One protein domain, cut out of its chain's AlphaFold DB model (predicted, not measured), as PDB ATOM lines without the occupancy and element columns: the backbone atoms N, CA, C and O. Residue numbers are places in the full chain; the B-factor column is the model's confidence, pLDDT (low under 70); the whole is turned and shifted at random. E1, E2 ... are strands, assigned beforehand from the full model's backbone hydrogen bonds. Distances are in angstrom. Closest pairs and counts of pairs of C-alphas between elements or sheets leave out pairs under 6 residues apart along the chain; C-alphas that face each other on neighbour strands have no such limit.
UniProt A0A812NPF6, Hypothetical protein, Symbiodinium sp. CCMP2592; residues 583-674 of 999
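Overview. This is residues 583 to 674 of the 999 residues of the protein "Hypothetical protein" of Symbiodinium sp. CCMP2592 (UniProt A0A812NPF6). A long, twisted hairpin of two strands, E4 and E5, makes the longest axis, and two short strands, E6 and then E2, are added beside E5 to make one four-stranded sheet. A small two-stranded ribbon, E1 with E3, lies over one face of that hairpin, E3 being the nearer of the two, and long links run between the parts. The printed part has 92 residues with no named helix and six named strands, in the order E1 E2 E3 E4 E5 E6; the class is all strand, though under half of the residues, 38 of the 92, are in named elements. The larger sheet is mixed and has the order E2 E6 E5 E4, and the ribbon is antiparallel. The whole is compact, with a radius of gyration of the C-alphas of 14.2 A, and elongated, with spans of 44 by 28 by 22 A.

Arrangement. E1, residues 583 to 585, is the antiparallel neighbour of E3, residues 615 to 617. The C-alphas of Leu 584 and Gly 616 face each other at 4.3 A, and N 583 and O 617 are within hydrogen-bond range at 2.8 A. E2, residues 602 to 604, and E6, residues 669 to 673, are parallel neighbours, with 24 degrees between their directions; N 603 and O 670 are within hydrogen-bond range at 2.8 A. E3 comes near E4, residues 623 to 634, with 5 pairs of C-alphas within 8 A; the closest are those of Gly 616 and Val 625, 5.9 A apart. E4 and E5, residues 638 to 649, form a hairpin, antiparallel at 161 degrees, with N 626 and O 646 within hydrogen-bond range at 2.8 A and N 640 and O 632 also at 2.8 A. E4 bends by 53 degrees at residue 631. The closest C-alphas of E3 and E5 are those of Gly 616 and Phe 645, 7.0 A apart. E5 and E6 are also a hairpin, antiparallel at 159 degrees, with N 645 and O 669 within hydrogen-bond range at 2.7 A. E4, E5 and E6 make a meander, each strand the antiparallel neighbour of the one before. E2 and E4 are the edge strands of the larger sheet, whose strands' lines turn by 63 degrees from edge to edge. E1 is apart from E4, E5 and E6.

Along the chain. E1 begins at C-alpha 583, at (367.808, 251.093, 317.343), and is 6.4 A long from first to last C-alpha. E2 is 7.0 A long and E3 6.8 A. E4 runs 31.7 A, from C-alpha 623 at (358.197, 257.483, 314.090) to C-alpha 634. E5 returns over 34.6 A, from C-alpha 638 to C-alpha 649. E6 is 13.6 A long and ends at C-alpha 673, at (383.965, 258.182, 315.766).

Size, cuts and confidence. The two C-alphas farthest apart, those of Cys 636 and Ser 652, are 45.7 A from each other; the first lies between E4 and E5, the second between E5 and E6. The printed part has no cut. The links from E1 to E2, 16 residues, and from E5 to E6, 19 residues, are long; those from E3 to E4 and from E4 to E5 are tight, and that from E2 to E3 is short. The mean pLDDT of the printed part is 74.8, and 25 residues are under 70: residues 585 to 600, 608 to 609, 634 to 639, and residue 652.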
ATOM      1  N   ARG A 583     366.952 252.263 317.515       79.00
ATOM      2  CA  ARG A 583     367.808 251.093 317.343       79.00
ATOM      3  C   ARG A 583     368.636 251.258 316.082       79.00
ATOM      4  O   ARG A 583     368.104 251.471 314.997       79.00
ATOM      5  N   LEU A 584     369.948 251.145 316.218       76.19
ATOM      6  CA  LEU A 584     370.855 251.160 315.078       76.19
ATOM      7  C   LEU A 584     370.770 249.819 314.344       76.19
ATOM      8  O   LEU A 584     370.823 248.766 314.981       76.19
ATOM      9  N   GLN A 585     370.652 249.851 313.017       68.25
ATOM     10  CA  GLN A 585     370.811 248.658 312.188       68.25
ATOM     11  C   GLN A 585     372.283 248.567 311.764       68.25
ATOM     12  O   GLN A 585     372.767 249.434 311.034       68.25
ATOM     13  N   PRO A 586     373.037 247.568 312.250       56.44
ATOM     14  CA  PRO A 586     374.446 247.453 311.919       56.44
ATOM     15  C   PRO A 586     374.610 246.939 310.484       56.44
ATOM     16  O   PRO A 586     374.016 245.925 310.123       56.44
ATOM     17  N   THR A 587     375.453 247.590 309.680       51.62
ATOM     18  CA  THR A 587     375.949 246.995 308.428       51.62
ATOM     19  C   THR A 587     377.191 246.138 308.663       51.62
ATOM     20  O   THR A 587     377.335 245.141 307.977       51.62
ATOM     21  N   GLU A 588     378.017 246.446 309.672       51.34
ATOM     22  CA  GLU A 588     379.117 245.613 310.191       51.34
ATOM     23  C   GLU A 588     379.612 246.241 311.520       51.34
ATOM     24  O   GLU A 588     380.096 247.369 311.538       51.34
ATOM     25  N   PHE A 589     379.445 245.573 312.672       53.66
ATOM     26  CA  PHE A 589     379.963 246.052 313.969       53.66
ATOM     27  C   PHE A 589     381.160 245.191 314.385       53.66
ATOM     28  O   PHE A 589     381.006 244.014 314.705       53.66
ATOM     29  N   LEU A 590     382.360 245.771 314.444       48.69
ATOM     30  CA  LEU A 590     383.510 245.145 315.103       48.69
ATOM     31  C   LEU A 590     383.607 245.635 316.541       48.69
ATOM     32  O   LEU A 590     384.441 246.469 316.876       48.69
ATOM     33  N   THR A 591     382.706 245.133 317.377       44.34
ATOM     34  CA  THR A 591     382.815 244.988 318.837       44.34
ATOM     35  C   THR A 591     381.580 244.240 319.328       44.34
ATOM     36  O   THR A 591     380.531 244.409 318.712       44.34
ATOM     37  N   PRO A 592     381.665 243.393 320.379       44.03
ATOM     38  CA  PRO A 592     380.493 242.662 320.845       44.03
ATOM     39  C   PRO A 592     379.401 243.668 321.190       44.03
ATOM     40  O   PRO A 592     379.726 244.775 321.623       44.03
ATOM     41  N   ALA A 593     378.148 243.273 320.947       42.12
ATOM     42  CA  ALA A 593     376.964 244.078 321.193       42.12
ATOM     43  C   ALA A 593     377.134 244.855 322.503       42.12
ATOM     44  O   ALA A 593     377.104 244.271 323.588       42.12
ATOM     45  N   PHE A 594     377.370 246.167 322.389       49.06
ATOM     46  CA  PHE A 594     377.038 247.059 323.484       49.06
ATOM     47  C   PHE A 594     375.587 246.749 323.806       49.06
ATOM     48  O   PHE A 594     374.776 246.619 322.884       49.06
ATOM     49  N   ASP A 595     375.310 246.498 325.078       44.22
ATOM     50  CA  ASP A 595     373.983 246.113 325.510       44.22
ATOM     51  C   ASP A 595     373.013 247.211 325.069       44.22
ATOM     52  O   ASP A 595     372.999 248.299 325.634       44.22
ATOM     53  N   MET A 596     372.250 246.949 324.004       47.91
ATOM     54  CA  MET A 596     371.265 247.885 323.458       47.91
ATOM     55  C   MET A 596     370.121 248.129 324.457       47.91
ATOM     56  O   MET A 596     369.231 248.930 324.178       47.91
ATOM     57  N   GLN A 597     370.119 247.432 325.604       43.69
ATOM     58  CA  GLN A 597     369.272 247.750 326.750       43.69
ATOM     59  C   GLN A 597     369.752 248.999 327.502       43.69
ATOM     60  O   GLN A 597     368.944 249.647 328.169       43.69
ATOM     61  N   ASP A 598     371.032 249.369 327.391       50.66
ATOM     62  CA  ASP A 598     371.569 250.555 328.045       50.66
ATOM     63  C   ASP A 598     371.118 251.798 327.262       50.66
ATOM     64  O   ASP A 598     371.545 252.057 326.135       50.66
ATOM     65  N   MET A 599     370.194 252.573 327.836       58.03
ATOM     66  CA  MET A 599     369.583 253.748 327.198       58.03
ATOM     67  C   MET A 599     370.534 254.959 327.175       58.03
ATOM     68  O   MET A 599     370.162 256.074 327.551       58.03
ATOM     69  N   GLN A 600     371.783 254.748 326.760       65.50
ATOM     70  CA  GLN A 600     372.765 255.808 326.588       65.50
ATOM     71  C   GLN A 600     372.376 256.703 325.407       65.50
ATOM     72  O   GLN A 600     371.802 256.252 324.418       65.50
ATOM     73  N   LYS A 601     372.680 257.995 325.525       74.31
ATOM     74  CA  LYS A 601     372.395 258.999 324.486       74.31
ATOM     75  C   LYS A 601     373.577 259.186 323.531       74.31
ATOM     76  O   LYS A 601     373.387 259.666 322.424       74.31
ATOM     77  N   ASP A 602     374.771 258.759 323.942       77.06
ATOM     78  CA  ASP A 602     376.034 258.959 323.233       77.06
ATOM     79  C   ASP A 602     376.780 257.636 323.051       77.06
ATOM     80  O   ASP A 602     377.109 256.962 324.025       77.06
ATOM     81  N   TYR A 603     377.130 257.305 321.810       77.31
ATOM     82  CA  TYR A 603     377.869 256.099 321.452       77.31
ATOM     83  C   TYR A 603     379.166 256.428 320.722       77.31
ATOM     84  O   TYR A 603     379.237 257.318 319.873       77.31
ATOM     85  N   ALA A 604     380.209 255.662 321.037       77.19
ATOM     86  CA  ALA A 604     381.494 255.746 320.361       77.19
ATOM     87  C   ALA A 604     381.587 254.686 319.255       77.19
ATOM     88  O   ALA A 604     381.423 253.495 319.514       77.19
ATOM     89  N   TRP A 605     381.885 255.112 318.029       78.62
ATOM     90  CA  TRP A 605     382.120 254.227 316.893       78.62
ATOM     91  C   TRP A 605     383.592 253.814 316.815       78.62
ATOM     92  O   TRP A 605     384.466 254.621 316.477       78.62
ATOM     93  N   CYS A 606     383.854 252.539 317.101       74.38
ATOM     94  CA  CYS A 606     385.197 251.976 317.250       74.38
ATOM     95  C   CYS A 606     385.659 251.183 316.020       74.38
ATOM     96  O   CYS A 606     386.210 250.093 316.152       74.38
ATOM     97  N   SER A 607     385.436 251.729 314.820       71.19
ATOM     98  CA  SER A 607     385.889 251.149 313.547       71.19
ATOM     99  C   SER A 607     386.600 252.186 312.663       71.19
ATOM    100  O   SER A 607     386.443 253.403 312.817       71.19
ATOM    101  N   TRP A 608     387.421 251.687 311.734       65.25
ATOM    102  CA  TRP A 608     388.126 252.475 310.719       65.25
ATOM    103  C   TRP A 608     387.210 252.914 309.563       65.25
ATOM    104  O   TRP A 608     387.576 253.822 308.809       65.25
ATOM    105  N   GLU A 609     386.013 252.340 309.474       67.12
ATOM    106  CA  GLU A 609     384.977 252.644 308.486       67.12
ATOM    107  C   GLU A 609     384.255 253.976 308.751       67.12
ATOM    108  O   GLU A 609     384.458 254.650 309.773       67.12
ATOM    109  N   THR A 610     383.435 254.405 307.790       70.75
ATOM    110  CA  THR A 610     382.728 255.687 307.836       70.75
ATOM    111  C   THR A 610     381.423 255.580 308.630       70.75
ATOM    112  O   THR A 610     380.508 254.855 308.263       70.75
ATOM    113  N   VAL A 611     381.290 256.404 309.678       77.00
ATOM    114  CA  VAL A 611     380.059 256.510 310.500       77.00
ATOM    115  C   VAL A 611     378.835 256.903 309.662       77.00
ATOM    116  O   VAL A 611     377.704 256.607 310.020       77.00
ATOM    117  N   HIS A 612     379.044 257.546 308.509       76.00
ATOM    118  CA  HIS A 612     377.973 258.048 307.646       76.00
ATOM    119  C   HIS A 612     377.121 256.967 306.964       76.00
ATOM    120  O   HIS A 612     376.117 257.322 306.353       76.00
ATOM    121  N   GLN A 613     377.516 255.690 307.017       74.50
ATOM    122  CA  GLN A 613     376.706 254.576 306.502       74.50
ATOM    123  C   GLN A 613     375.712 254.034 307.537       74.50
ATOM    124  O   GLN A 613     374.891 253.182 307.211       74.50
ATOM    125  N   MET A 614     375.771 254.527 308.775       77.75
ATOM    126  CA  MET A 614     374.922 254.055 309.854       77.75
ATOM    127  C   MET A 614     373.480 254.539 309.695       77.75
ATOM    128  O   MET A 614     373.225 255.732 309.515       77.75
ATOM    129  N   THR A 615     372.539 253.607 309.825       81.25
ATOM    130  CA  THR A 615     371.104 253.880 309.823       81.25
ATOM    131  C   THR A 615     370.493 253.535 311.177       81.25
ATOM    132  O   THR A 615     370.882 252.574 311.848       81.25
ATOM    133  N   GLY A 616     369.532 254.354 311.597       81.56
ATOM    134  CA  GLY A 616     368.690 254.092 312.757       81.56
ATOM    135  C   GLY A 616     367.280 253.716 312.319       81.56
ATOM    136  O   GLY A 616     366.797 254.180 311.288       81.56
ATOM    137  N   HIS A 617     366.614 252.902 313.125       84.75
ATOM    138  CA  HIS A 617     365.210 252.542 312.990       84.75
ATOM    139  C   HIS A 617     364.524 252.612 314.362       84.75
ATOM    140  O   HIS A 617     365.163 252.435 315.398       84.75
ATOM    141  N   VAL A 618     363.220 252.865 314.375       84.31
ATOM    142  CA  VAL A 618     362.381 252.853 315.577       84.31
ATOM    143  C   VAL A 618     361.334 251.760 315.406       84.31
ATOM    144  O   VAL A 618     360.690 251.715 314.368       84.31
ATOM    145  N   GLU A 619     361.132 250.919 316.424       80.38
ATOM    146  CA  GLU A 619     360.123 249.841 316.378       80.38
ATOM    147  C   GLU A 619     358.689 250.362 316.208       80.38
ATOM    148  O   GLU A 619     357.834 249.686 315.648       80.38
ATOM    149  N   ASP A 620     358.416 251.566 316.705       77.44
ATOM    150  CA  ASP A 620     357.140 252.244 316.529       77.44
ATOM    151  C   ASP A 620     357.085 252.898 315.141       77.44
ATOM    152  O   ASP A 620     357.652 253.971 314.932       77.44
ATOM    153  N   GLU A 621     356.371 252.263 314.207       78.38
ATOM    154  CA  GLU A 621     356.237 252.681 312.798       78.38
ATOM    155  C   GLU A 621     355.704 254.111 312.601       78.38
ATOM    156  O   GLU A 621     355.798 254.680 311.513       78.38
ATOM    157  N   ARG A 622     355.136 254.721 313.646       77.31
ATOM    158  CA  ARG A 622     354.665 256.112 313.610       77.31
ATOM    159  C   ARG A 622     355.802 257.112 313.736       77.31
ATOM    160  O   ARG A 622     355.567 258.309 313.602       77.31
ATOM    161  N   PHE A 623     357.009 256.657 314.032       85.69
ATOM    162  CA  PHE A 623     358.197 257.483 314.090       85.69
ATOM    163  C   PHE A 623     359.168 257.051 312.995       85.69
ATOM    164  O   PHE A 623     359.355 255.867 312.728       85.69
ATOM    165  N   ALA A 624     359.812 258.029 312.375       88.69
ATOM    166  CA  ALA A 624     360.966 257.810 311.523       88.69
ATOM    167  C   ALA A 624     362.218 258.348 312.206       88.69
ATOM    168  O   ALA A 624     362.150 259.138 313.149       88.69
ATOM    169  N   VAL A 625     363.370 257.912 311.713       89.88
ATOM    170  CA  VAL A 625     364.660 258.412 312.175       89.88
ATOM    171  C   VAL A 625     365.174 259.443 311.189       89.88
ATOM    172  O   VAL A 625     365.438 259.127 310.030       89.88
ATOM    173  N   GLU A 626     365.361 260.664 311.666       90.56
ATOM    174  CA  GLU A 626     366.145 261.676 310.977       90.56
ATOM    175  C   GLU A 626     367.592 261.596 311.448       90.56
ATOM    176  O   GLU A 626     367.865 261.463 312.640       90.56
ATOM    177  N   ALA A 627     368.530 261.652 310.504       89.06
ATOM    178  CA  ALA A 627     369.951 261.529 310.783       89.06
ATOM    179  C   ALA A 627     370.697 262.770 310.279       89.06
ATOM    180  O   ALA A 627     370.625 263.121 309.100       89.06
ATOM    181  N   ARG A 628     371.450 263.421 311.163       90.19
ATOM    182  CA  ARG A 628     372.225 264.631 310.884       90.19
ATOM    183  C   ARG A 628     373.712 264.365 311.075       90.19
ATOM    184  O   ARG A 628     374.130 263.797 312.073       90.19
ATOM    185  N   ARG A 629     374.532 264.820 310.126       88.44
ATOM    186  CA  ARG A 629     375.996 264.763 310.250       88.44
ATOM    187  C   ARG A 629     376.501 265.819 311.224       88.44
ATOM    188  O   ARG A 629     376.069 266.971 311.152       88.44
ATOM    189  N   ILE A 630     377.459 265.431 312.057       86.81
ATOM    190  CA  ILE A 630     378.161 266.329 312.974       86.81
ATOM    191  C   ILE A 630     379.644 266.199 312.717       86.81
ATOM    192  O   ILE A 630     380.196 265.102 312.768       86.81
ATOM    193  N   ASP A 631     380.282 267.340 312.522       83.19
ATOM    194  CA  ASP A 631     381.726 267.451 312.517       83.19
ATOM    195  C   ASP A 631     382.098 268.414 313.647       83.19
ATOM    196  O   ASP A 631     381.812 269.611 313.587       83.19
ATOM    197  N   THR A 632     382.671 267.878 314.721       76.06
ATOM    198  CA  THR A 632     383.103 268.650 315.892       76.06
ATOM    199  C   THR A 632     384.615 268.621 316.004       76.06
ATOM    200  O   THR A 632     385.272 267.681 315.570       76.06
ATOM    201  N   LYS A 633     385.190 269.675 316.579       73.75
ATOM    202  CA  LYS A 633     386.600 269.689 316.961       73.75
ATOM    203  C   LYS A 633     386.689 269.524 318.460       73.75
ATOM    204  O   LYS A 633     386.393 270.462 319.195       73.75
ATOM    205  N   GLU A 634     387.111 268.350 318.904       68.69
ATOM    206  CA  GLU A 634     387.362 268.117 320.321       68.69
ATOM    207  C   GLU A 634     388.842 268.341 320.637       68.69
ATOM    208  O   GLU A 634     389.746 267.933 319.890       68.69
ATOM    209  N   ALA A 635     389.095 268.993 321.776       60.81
ATOM    210  CA  ALA A 635     390.426 269.033 322.359       60.81
ATOM    211  C   ALA A 635     390.900 267.586 322.513       60.81
ATOM    212  O   ALA A 635     390.155 266.764 323.035       60.81
ATOM    213  N   CYS A 636     392.110 267.290 322.028       62.66
ATOM    214  CA  CYS A 636     392.715 265.956 321.968       62.66
ATOM    215  C   CYS A 636     392.310 265.011 320.832       62.66
ATOM    216  O   CYS A 636     393.062 264.076 320.563       62.66
ATOM    217  N   GLU A 637     391.208 265.238 320.117       61.75
ATOM    218  CA  GLU A 637     390.783 264.347 319.023       61.75
ATOM    219  C   GLU A 637     390.839 264.992 317.638       61.75
ATOM    220  O   GLU A 637     390.902 264.277 316.637       61.75
ATOM    221  N   GLY A 638     390.948 266.317 317.556       66.94
ATOM    222  CA  GLY A 638     390.910 267.010 316.269       66.94
ATOM    223  C   GLY A 638     389.518 266.899 315.649       66.94
ATOM    224  O   GLY A 638     388.533 267.000 316.373       66.94
ATOM    225  N   ASP A 639     389.438 266.708 314.330       68.69
ATOM    226  CA  ASP A 639     388.158 266.581 313.624       68.69
ATOM    227  C   ASP A 639     387.485 265.240 313.946       68.69
ATOM    228  O   ASP A 639     387.890 264.174 313.473       68.69
ATOM    229  N   VAL A 640     386.436 265.317 314.750       73.75
ATOM    230  CA  VAL A 640     385.580 264.222 315.176       73.75
ATOM    231  C   VAL A 640     384.337 264.209 314.292       73.75
ATOM    232  O   VAL A 640     383.590 265.185 314.235       73.75
ATOM    233  N   ARG A 641     384.114 263.090 313.596       81.75
ATOM    234  CA  ARG A 641     382.955 262.900 312.713       81.75
ATOM    235  C   ARG A 641     381.919 262.014 313.384       81.75
ATOM    236  O   ARG A 641     382.262 260.966 313.937       81.75
ATOM    237  N   GLY A 642     380.657 262.397 313.281       87.00
ATOM    238  CA  GLY A 642     379.548 261.686 313.894       87.00
ATOM    239  C   GLY A 642     378.222 261.861 313.167       87.00
ATOM    240  O   GLY A 642     378.116 262.551 312.148       87.00
ATOM    241  N   MET A 643     377.217 261.187 313.709       87.44
ATOM    242  CA  MET A 643     375.825 261.214 313.283       87.44
ATOM    243  C   MET A 643     374.941 261.391 314.518       87.44
ATOM    244  O   MET A 643     375.078 260.643 315.480       87.44
ATOM    245  N   GLU A 644     374.040 262.361 314.489       90.50
ATOM    246  CA  GLU A 644     372.956 262.533 315.457       90.50
ATOM    247  C   GLU A 644     371.704 261.957 314.827       90.50
ATOM    248  O   GLU A 644     371.393 262.243 313.673       90.50
ATOM    249  N   PHE A 645     370.989 261.154 315.591       88.81
ATOM    250  CA  PHE A 645     369.730 260.560 315.213       88.81
ATOM    251  C   PHE A 645     368.635 261.138 316.105       88.81
ATOM    252  O   PHE A 645     368.789 261.234 317.328       88.81
ATOM    253  N   GLN A 646     367.526 261.511 315.478       90.75
ATOM    254  CA  GLN A 646     366.332 262.012 316.138       90.75
ATOM    255  C   GLN A 646     365.123 261.210 315.662       90.75
ATOM    256  O   GLN A 646     364.944 260.983 314.465       90.75
ATOM    257  N   ALA A 647     364.299 260.763 316.603       90.06
ATOM    258  CA  ALA A 647     363.053 260.079 316.324       90.06
ATOM    259  C   ALA A 647     361.959 261.133 316.133       90.06
ATOM    260  O   ALA A 647     361.543 261.817 317.069       90.06
ATOM    261  N   VAL A 648     361.492 261.266 314.897       88.62
ATOM    262  CA  VAL A 648     360.513 262.272 314.485       88.62
ATOM    263  C   VAL A 648     359.192 261.589 314.178       88.62
ATOM    264  O   VAL A 648     359.148 260.564 313.499       88.62
ATOM    265  N   ARG A 649     358.093 262.145 314.690       87.19
ATOM    266  CA  ARG A 649     356.748 261.624 314.429       87.19
ATOM    267  C   ARG A 649     356.388 261.818 312.952       87.19
ATOM    268  O   ARG A 649     356.432 262.938 312.451       87.19
ATOM    269  N   VAL A 650     355.969 260.742 312.289       79.12
ATOM    270  CA  VAL A 650     355.510 260.717 310.893       79.12
ATOM    271  C   VAL A 650     354.022 260.358 310.844       79.12
ATOM    272  O   VAL A 650     353.547 259.501 311.586       79.12
ATOM    273  N   GLY A 651     353.259 261.033 309.981       72.31
ATOM    274  CA  GLY A 651     351.820 260.804 309.804       72.31
ATOM    275  C   GLY A 651     350.988 262.086 309.866       72.31
ATOM    276  O   GLY A 651     351.519 263.189 309.797       72.31
ATOM    277  N   SER A 652     349.665 261.945 309.994       67.38
ATOM    278  CA  SER A 652     348.679 263.043 310.021       67.38
ATOM    279  C   SER A 652     348.666 263.858 311.326       67.38
ATOM    280  O   SER A 652     347.605 264.145 311.870       67.38
ATOM    281  N   CYS A 653     349.821 264.140 311.931       70.06
ATOM    282  CA  CYS A 653     349.906 265.014 313.100       70.06
ATOM    283  C   CYS A 653     349.949 266.433 312.535       70.06
ATOM    284  O   CYS A 653     350.510 266.649 311.463       70.06
ATOM    285  N   MET A 654     349.231 267.368 313.157       75.56
ATOM    286  CA  MET A 654     349.099 268.716 312.604       75.56
ATOM    287  C   MET A 654     350.397 269.514 312.831       75.56
ATOM    288  O   MET A 654     351.456 269.178 312.317       75.56
ATOM    289  N   ASP A 655     350.348 270.573 313.627       83.19
ATOM    290  CA  ASP A 655     351.483 271.443 313.935       83.19
ATOM    291  C   ASP A 655     352.373 270.909 315.075       83.19
ATOM    292  O   ASP A 655     353.443 271.462 315.320       83.19
ATOM    293  N   TRP A 656     351.987 269.814 315.746       85.69
ATOM    294  CA  TRP A 656     352.701 269.293 316.921       85.69
ATOM    295  C   TRP A 656     353.659 268.113 316.685       85.69
ATOM    296  O   TRP A 656     354.283 267.661 317.644       85.69
ATOM    297  N   CYS A 657     353.831 267.604 315.455       83.12
ATOM    298  CA  CYS A 657     354.686 266.426 315.189       83.12
ATOM    299  C   CYS A 657     356.119 266.562 315.743       83.12
ATOM    300  O   CYS A 657     356.697 265.589 316.220       83.12
ATOM    301  N   GLY A 658     356.687 267.770 315.682       81.50
ATOM    302  CA  GLY A 658     358.048 268.069 316.139       81.50
ATOM    303  C   GLY A 658     358.166 268.428 317.624       81.50
ATOM    304  O   GLY A 658     359.242 268.817 318.059       81.50
ATOM    305  N   LEU A 659     357.082 268.343 318.405       86.50
ATOM    306  CA  LEU A 659     357.072 268.724 319.827       86.50
ATOM    307  C   LEU A 659     357.454 267.581 320.774       86.50
ATOM    308  O   LEU A 659     357.351 267.724 321.995       86.50
ATOM    309  N   TYR A 660     357.878 266.439 320.235       87.19
ATOM    310  CA  TYR A 660     358.499 265.399 321.045       87.19
ATOM    311  C   TYR A 660     359.853 265.895 321.525       87.19
ATOM    312  O   TYR A 660     360.709 266.277 320.728       87.19
ATOM    313  N   THR A 661     360.043 265.897 322.841       82.25
ATOM    314  CA  THR A 661     361.327 266.270 323.417       82.25
ATOM    315  C   THR A 661     362.354 265.187 323.105       82.25
ATOM    316  O   THR A 661     362.102 264.016 323.424       82.25
ATOM    317  N   PRO A 662     363.496 265.559 322.501       81.81
ATOM    318  CA  PRO A 662     364.599 264.636 322.342       81.81
ATOM    319  C   PRO A 662     365.106 264.190 323.715       81.81
ATOM    320  O   PRO A 662     364.940 264.879 324.727       81.81
ATOM    321  N   ARG A 663     365.725 263.014 323.765       79.62
ATOM    322  CA  ARG A 663     366.296 262.486 325.009       79.62
ATOM    323  C   ARG A 663     367.458 263.347 325.501       79.62
ATOM    324  O   ARG A 663     367.619 263.476 326.714       79.62
ATOM    325  N   ALA A 664     368.280 263.901 324.613       80.31
ATOM    326  CA  ALA A 664     369.322 264.887 324.920       80.31
ATOM    327  C   ALA A 664     368.850 266.315 324.588       80.31
ATOM    328  O   ALA A 664     367.674 266.536 324.322       80.31
ATOM    329  N   GLU A 665     369.751 267.303 324.613       79.88
ATOM    330  CA  GLU A 665     369.391 268.697 324.307       79.88
ATOM    331  C   GLU A 665     368.879 268.878 322.867       79.88
ATOM    332  O   GLU A 665     367.939 269.639 322.646       79.88
ATOM    333  N   THR A 666     369.469 268.173 321.893       82.00
ATOM    334  CA  THR A 666     369.154 268.347 320.460       82.00
ATOM    335  C   THR A 666     368.969 267.045 319.678       82.00
ATOM    336  O   THR A 666     368.664 267.103 318.491       82.00
ATOM    337  N   TYR A 667     369.145 265.881 320.305       86.00
ATOM    338  CA  TYR A 667     369.113 264.574 319.640       86.00
ATOM    339  C   TYR A 667     368.644 263.463 320.582       86.00
ATOM    340  O   TYR A 667     368.665 263.613 321.803       86.00
ATOM    341  N   ASP A 668     368.249 262.321 320.023       85.12
ATOM    342  CA  ASP A 668     367.901 261.134 320.812       85.12
ATOM    343  C   ASP A 668     369.086 260.193 320.999       85.12
ATOM    344  O   ASP A 668     369.223 259.565 322.050       85.12
ATOM    345  N   LEU A 669     369.941 260.120 319.980       86.62
ATOM    346  CA  LEU A 669     371.095 259.239 319.935       86.62
ATOM    347  C   LEU A 669     372.205 259.871 319.089       86.62
ATOM    348  O   LEU A 669     371.987 260.151 317.918       86.62
ATOM    349  N   ALA A 670     373.404 260.049 319.632       86.38
ATOM    350  CA  ALA A 670     374.573 260.486 318.876       86.38
ATOM    351  C   ALA A 670     375.596 259.353 318.765       86.38
ATOM    352  O   ALA A 670     375.915 258.683 319.744       86.38
ATOM    353  N   VAL A 671     376.136 259.145 317.568       84.31
ATOM    354  CA  VAL A 671     377.194 258.170 317.293       84.31
ATOM    355  C   VAL A 671     378.400 258.899 316.741       84.31
ATOM    356  O   VAL A 671     378.342 259.529 315.687       84.31
ATOM    357  N   VAL A 672     379.517 258.801 317.449       81.88
ATOM    358  CA  VAL A 672     380.707 259.603 317.185       81.88
ATOM    359  C   VAL A 672     381.923 258.705 317.020       81.88
ATOM    360  O   VAL A 672     382.226 257.891 317.890       81.88
ATOM    361  N   ARG A 673     382.675 258.864 315.926       80.38
ATOM    362  CA  ARG A 673     383.965 258.182 315.766       80.38
ATOM    363  C   ARG A 673     385.028 258.910 316.569       80.38
ATOM    364  O   ARG A 673     385.555 259.931 316.140       80.38
ATOM    365  N   SER A 674     385.357 258.327 317.714       78.38
ATOM    366  CA  SER A 674     386.255 258.906 318.703       78.38
ATOM    367  C   SER A 674     387.178 257.824 319.254       78.38
ATOM    368  O   SER A 674     386.731 256.868 319.892       78.38
TER     369      SER A 674